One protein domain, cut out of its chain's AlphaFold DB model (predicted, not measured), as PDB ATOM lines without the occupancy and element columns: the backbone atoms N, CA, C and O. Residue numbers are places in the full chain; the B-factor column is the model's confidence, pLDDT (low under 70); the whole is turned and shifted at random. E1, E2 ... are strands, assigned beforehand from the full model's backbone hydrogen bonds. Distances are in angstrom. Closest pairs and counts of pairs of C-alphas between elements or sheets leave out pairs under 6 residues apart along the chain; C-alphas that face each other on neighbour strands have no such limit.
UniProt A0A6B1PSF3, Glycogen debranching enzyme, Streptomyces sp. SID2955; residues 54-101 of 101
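What this domain is: This is residues 54 to 101 of the 101 residues of the protein "Glycogen debranching enzyme" of Streptomyces sp. SID2955 (UniProt A0A6B1PSF3). The printed part has little regular structure: a short two-stranded hairpin, E1 and E2, lies in the middle of a rod, between two loops. The unnamed residues 54 to 68 reach out toward one end and fold back into E1, and the wide loop of residues 73 to 92, which joins E1 to E2, makes the other end. The 48 printed residues hold no named helix and two strands, E1 then E2, antiparallel; the class is all strand, with only 8 residues in named elements. The whole is loose, with a radius of gyration of the C-alphas of 12.3 A and spans of 37 by 16 by 16 A.

How they stand to each other: E1, residues 69 to 72, and E2, residues 93 to 96, form an antiparallel hairpin, at 163 degrees between their directions. C-alphas 71 and 94 face each other at 4.7 A. N 72 and O 93, 2.8 A apart, and N 95 and O 70, 2.9 A apart, are within hydrogen-bond range.

Where its parts are: E1 begins at C-alpha 69 (160.102, 107.119, 127.428) and is 9.9 A long. E2, 10.0 A long, ends at C-alpha 96 (162.620, 104.193, 124.603).

The domain as a whole: The C-alphas of Glu 63 and Asp 87, the two farthest apart, are 38.1 A apart. The link from E1 to E2 is long, with 20 residues. The printed part has no cut; pLDDT is under 70 at residues 59 to 64 and 101.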
ATOM      1  N   PHE A  54     154.587 109.241 122.949       91.62
ATOM      2  CA  PHE A  54     155.058 108.798 124.257       91.62
ATOM      3  C   PHE A  54     154.530 109.731 125.346       91.62
ATOM      4  O   PHE A  54     154.345 110.924 125.088       91.62
ATOM      5  N   ARG A  55     154.296 109.197 126.545       89.19
ATOM      6  CA  ARG A  55     153.798 109.989 127.680       89.19
ATOM      7  C   ARG A  55     154.853 110.259 128.747       89.19
ATOM      8  O   ARG A  55     154.694 111.210 129.501       89.19
ATOM      9  N   GLY A  56     155.925 109.469 128.793       87.19
ATOM     10  CA  GLY A  56     156.875 109.485 129.907       87.19
ATOM     11  C   GLY A  56     156.281 108.895 131.188       87.19
ATOM     12  O   GLY A  56     156.775 109.151 132.279       87.19
ATOM     13  N   GLU A  57     155.196 108.131 131.064       82.12
ATOM     14  CA  GLU A  57     154.482 107.524 132.184       82.12
ATOM     15  C   GLU A  57     154.898 106.058 132.303       82.12
ATOM     16  O   GLU A  57     155.037 105.364 131.290       82.12
ATOM     17  N   THR A  58     155.070 105.574 133.534       72.19
ATOM     18  CA  THR A  58     155.177 104.136 133.804       72.19
ATOM     19  C   THR A  58     153.921 103.445 133.297       72.19
ATOM     20  O   THR A  58     152.804 103.887 133.579       72.19
ATOM     21  N   ALA A  59     154.095 102.366 132.532       63.59
ATOM     22  CA  ALA A  59     152.962 101.569 132.098       63.59
ATOM     23  C   ALA A  59     152.165 101.119 133.334       63.59
ATOM     24  O   ALA A  59     152.731 100.714 134.344       63.59
ATOM     25  N   THR A  60     150.834 101.158 133.267       56.69
ATOM     26  CA  THR A  60     149.946 100.752 134.375       56.69
ATOM     27  C   THR A  60     150.082  99.275 134.775       56.69
ATOM     28  O   THR A  60     149.422  98.834 135.712       56.69
ATOM     29  N   ASN A  61     150.900  98.494 134.062       62.72
ATOM     30  CA  ASN A  61     151.200  97.111 134.395       62.72
ATOM     31  C   ASN A  61     152.295  97.055 135.473       62.72
ATOM     32  O   ASN A  61     153.410  97.520 135.254       62.72
ATOM     33  N   ALA A  62     151.991  96.426 136.610       62.84
ATOM     34  CA  ALA A  62     152.928  96.233 137.717       62.84
ATOM     35  C   ALA A  62     154.205  95.462 137.320       62.84
ATOM     36  O   ALA A  62     155.231  95.604 137.980       62.84
ATOM     37  N   GLU A  63     154.164  94.682 136.234       68.56
ATOM     38  CA  GLU A  63     155.328  93.968 135.691       68.56
ATOM     39  C   GLU A  63     156.239  94.850 134.813       68.56
ATOM     40  O   GLU A  63     157.331  94.424 134.442       68.56
ATOM     41  N   GLN A  64     155.829  96.083 134.491       68.62
ATOM     42  CA  GLN A  64     156.595  97.031 133.674       68.62
ATOM     43  C   GLN A  64     156.856  98.337 134.444       68.62
ATOM     44  O   GLN A  64     156.201  99.351 134.199       68.62
ATOM     45  N   PRO A  65     157.842  98.357 135.362       73.94
ATOM     46  CA  PRO A  65     158.092  99.503 136.238       73.94
ATOM     47  C   PRO A  65     158.737 100.706 135.529       73.94
ATOM     48  O   PRO A  65     158.943 101.744 136.157       73.94
ATOM     49  N   LEU A  66     159.077 100.589 134.241       85.19
ATOM     50  CA  LEU A  66     159.748 101.640 133.478       85.19
ATOM     51  C   LEU A  66     158.756 102.485 132.665       85.19
ATOM     52  O   LEU A  66     157.790 101.939 132.121       85.19
ATOM     53  N   PRO A  67     159.006 103.802 132.528       88.94
ATOM     54  CA  PRO A  67     158.209 104.657 131.662       88.94
ATOM     55  C   PRO A  67     158.355 104.268 130.193       88.94
ATOM     56  O   PRO A  67     159.352 103.664 129.787       88.94
ATOM     57  N   ASP A  68     157.367 104.633 129.377       90.50
ATOM     58  CA  ASP A  68     157.425 104.380 127.935       90.50
ATOM     59  C   ASP A  68     158.538 105.184 127.228       90.50
ATOM     60  O   ASP A  68     159.025 104.782 126.166       90.50
ATOM     61  N   LEU A  69     158.981 106.283 127.847       93.81
ATOM     62  CA  LEU A  69     160.102 107.119 127.428       93.81
ATOM     63  C   LEU A  69     160.770 107.792 128.634       93.81
ATOM     64  O   LEU A  69     160.089 108.193 129.572       93.81
ATOM     65  N   MET A  70     162.087 108.001 128.570       94.75
ATOM     66  CA  MET A  70     162.811 108.857 129.517       94.75
ATOM     67  C   MET A  70     163.850 109.708 128.787       94.75
ATOM     68  O   MET A  70     164.610 109.199 127.963       94.75
ATOM     69  N   TRP A  71     163.901 111.000 129.107       95.25
ATOM     70  CA  TRP A  71     164.937 111.909 128.621       95.25
ATOM     71  C   TRP A  71     166.082 111.972 129.621       95.25
ATOM     72  O   TRP A  71     165.860 112.168 130.814       95.25
ATOM     73  N   LEU A  72     167.306 111.817 129.137       95.06
ATOM     74  CA  LEU A  72     168.499 111.685 129.958       95.06
ATOM     75  C   LEU A  72     169.517 112.765 129.607       95.06
ATOM     76  O   LEU A  72     169.779 113.069 128.439       95.06
ATOM     77  N   ARG A  73     170.150 113.292 130.649       94.44
ATOM     78  CA  ARG A  73     171.364 114.093 130.541       94.44
ATOM     79  C   ARG A  73     172.567 113.212 130.183       94.44
ATOM     80  O   ARG A  73     172.517 111.994 130.369       94.44
ATOM     81  N   PRO A  74     173.698 113.808 129.761       93.44
ATOM     82  CA  PRO A  74     174.931 113.057 129.508       93.44
ATOM     83  C   PRO A  74     175.466 112.286 130.725       93.44
ATOM     84  O   PRO A  74     176.160 111.292 130.549       93.44
ATOM     85  N   ASP A  75     175.126 112.712 131.949       93.69
ATOM     86  CA  ASP A  75     175.465 112.011 133.197       93.69
ATOM     87  C   ASP A  75     174.485 110.872 133.550       93.69
ATOM     88  O   ASP A  75     174.499 110.380 134.676       93.69
ATOM     89  N   ALA A  76     173.633 110.467 132.598       92.94
ATOM     90  CA  ALA A  76     172.613 109.423 132.719       92.94
ATOM     91  C   ALA A  76     171.519 109.682 133.771       92.94
ATOM     92  O   ALA A  76     170.737 108.785 134.079       92.94
ATOM     93  N   ARG A  77     171.418 110.905 134.308       93.88
ATOM     94  CA  ARG A  77     170.277 111.310 135.138       93.88
ATOM     95  C   ARG A  77     169.133 111.814 134.270       93.88
ATOM     96  O   ARG A  77     169.362 112.403 133.215       93.88
ATOM     97  N   GLU A  78     167.910 111.616 134.745       94.31
ATOM     98  CA  GLU A  78     166.714 112.115 134.074       94.31
ATOM     99  C   GLU A  78     166.728 113.646 133.966       94.31
ATOM    100  O   GLU A  78     167.138 114.356 134.890       94.31
ATOM    101  N   MET A  79     166.311 114.151 132.806       94.44
ATOM    102  CA  MET A  79     166.185 115.581 132.558       94.44
ATOM    103  C   MET A  79     165.015 116.166 133.347       94.44
ATOM    104  O   MET A  79     163.889 115.682 133.288       94.44
ATOM    105  N   THR A  80     165.266 117.281 134.022       93.62
ATOM    106  CA  THR A  80     164.242 118.102 134.675       93.62
ATOM    107  C   THR A  80     163.730 119.199 133.738       93.62
ATOM    108  O   THR A  80     164.346 119.508 132.717       93.62
ATOM    109  N   ALA A  81     162.646 119.884 134.120       93.25
ATOM    110  CA  ALA A  81     162.142 121.054 133.389       93.25
ATOM    111  C   ALA A  81     163.199 122.163 133.198       93.25
ATOM    112  O   ALA A  81     163.198 122.848 132.179       93.25
ATOM    113  N   ARG A  82     164.124 122.325 134.157       94.38
ATOM    114  CA  ARG A  82     165.205 123.314 134.066       94.38
ATOM    115  C   ARG A  82     166.251 122.924 133.026       94.38
ATOM    116  O   ARG A  82     166.791 123.806 132.368       94.38
ATOM    117  N   ASP A  83     166.526 121.631 132.863       94.50
ATOM    118  CA  ASP A  83     167.517 121.154 131.892       94.50
ATOM    119  C   ASP A  83     167.092 121.472 130.447       94.50
ATOM    120  O   ASP A  83     167.944 121.761 129.617       94.50
ATOM    121  N   TRP A  84     165.784 121.518 130.169       93.12
ATOM    122  CA  TRP A  84     165.236 121.927 128.868       93.12
ATOM    123  C   TRP A  84     165.412 123.411 128.534       93.12
ATOM    124  O   TRP A  84     165.342 123.779 127.366       93.12
ATOM    125  N   GLN A  85     165.604 124.269 129.539       94.94
ATOM    126  CA  GLN A  85     165.743 125.719 129.350       94.94
ATOM    127  C   GLN A  85     167.201 126.166 129.207       94.94
ATOM    128  O   GLN A  85     167.481 127.361 129.150       94.94
ATOM    129  N   ARG A  86     168.134 125.216 129.187       92.81
ATOM    130  CA  ARG A  86     169.556 125.487 129.019       92.81
ATOM    131  C   ARG A  86     169.871 125.794 127.557       92.81
ATOM    132  O   ARG A  86     169.553 125.001 126.677       92.81
ATOM    133  N   ASP A  87     170.534 126.917 127.315       94.00
ATOM    134  CA  ASP A  87     171.047 127.325 126.002       94.00
ATOM    135  C   ASP A  87     172.390 126.659 125.647       94.00
ATOM    136  O   ASP A  87     172.778 126.614 124.482       94.00
ATOM    137  N   ASP A  88     173.063 126.086 126.644       92.62
ATOM    138  CA  ASP A  88     174.338 125.374 126.538       92.62
ATOM    139  C   ASP A  88     174.190 123.840 126.443       92.62
ATOM    140  O   ASP A  88     175.169 123.092 126.530       92.62
ATOM    141  N   ALA A  89     172.965 123.333 126.274       89.31
ATOM    142  CA  ALA A  89     172.718 121.907 126.097       89.31
ATOM    143  C   ALA A  89     173.064 121.463 124.662       89.31
ATOM    144  O   ALA A  89     172.344 121.754 123.710       89.31
ATOM    145  N   HIS A  90     174.159 120.710 124.505       90.44
ATOM    146  CA  HIS A  90     174.633 120.219 123.196       90.44
ATOM    147  C   HIS A  90     174.369 118.731 122.935       90.44
ATOM    148  O   HIS A  90     174.640 118.236 121.841       90.44
ATOM    149  N   SER A  91     173.843 118.016 123.928       92.25
ATOM    150  CA  SER A  91     173.639 116.571 123.872       92.25
ATOM    151  C   SER A  91     172.298 116.203 124.482       92.25
ATOM    152  O   SER A  91     171.914 116.739 125.520       92.25
ATOM    153  N   VAL A  92     171.631 115.232 123.870       90.75
ATOM    154  CA  VAL A  92     170.411 114.624 124.392       90.75
ATOM    155  C   VAL A  92     170.543 113.110 124.322       90.75
ATOM    156  O   VAL A  92     171.082 112.568 123.357       90.75
ATOM    157  N   CYS A  93     170.061 112.425 125.352       95.50
ATOM    158  CA  CYS A  93     169.914 110.980 125.358       95.50
ATOM    159  C   CYS A  93     168.448 110.645 125.639       95.50
ATOM    160  O   CYS A  93     167.772 111.340 126.397       95.50
ATOM    161  N   VAL A  94     167.943 109.598 124.995       95.56
ATOM    162  CA  VAL A  94     166.570 109.134 125.176       95.56
ATOM    163  C   VAL A  94     166.571 107.626 125.358       95.56
ATOM    164  O   VAL A  94     167.175 106.891 124.576       95.56
ATOM    165  N   PHE A  95     165.881 107.171 126.394       94.44
ATOM    166  CA  PHE A  95     165.497 105.780 126.556       94.44
ATOM    167  C   PHE A  95     164.086 105.597 125.999       94.44
ATOM    168  O   PHE A  95     163.183 106.373 126.314       94.44
ATOM    169  N   LEU A  96     163.908 104.570 125.172       93.69
ATOM    170  CA  LEU A  96     162.620 104.193 124.603       93.69
ATOM    171  C   LEU A  96     162.298 102.765 125.027       93.69
ATOM    172  O   LEU A  96     163.058 101.845 124.718       93.69
ATOM    173  N   ASN A  97     161.168 102.578 125.701       90.81
ATOM    174  CA  ASN A  97     160.764 101.258 126.155       90.81
ATOM    175  C   ASN A  97     160.064 100.489 125.024       90.81
ATOM    176  O   ASN A  97     158.962 100.844 124.600       90.81
ATOM    177  N   GLY A  98     160.722  99.433 124.539       86.56
ATOM    178  CA  GLY A  98     160.210  98.522 123.512       86.56
ATOM    179  C   GLY A  98     158.975  97.723 123.938       86.56
ATOM    180  O   GLY A  98     158.157  97.373 123.093       86.56
ATOM    181  N   ASP A  99     158.830  97.471 125.237       82.75
ATOM    182  CA  ASP A  99     157.813  96.570 125.786       82.75
ATOM    183  C   ASP A  99     156.514  97.303 126.174       82.75
ATOM    184  O   ASP A  99     155.502  96.667 126.472       82.75
ATOM    185  N   ALA A 100     156.531  98.642 126.130       71.69
ATOM    186  CA  ALA A 100     155.405  99.526 126.447       71.69
ATOM    187  C   ALA A 100     154.639 100.021 125.193       71.69
ATOM    188  O   ALA A 100     154.037 101.104 125.202       71.69
ATOM    189  N   ILE A 101     154.710  99.281 124.078       66.69
ATOM    190  CA  ILE A 101     154.232  99.713 122.746       66.69
ATOM    191  C   ILE A 101     152.954  99.016 122.329       66.69
ATOM    192  O   ILE A 101     152.911  97.772 122.384       66.69
TER     193      ILE A 101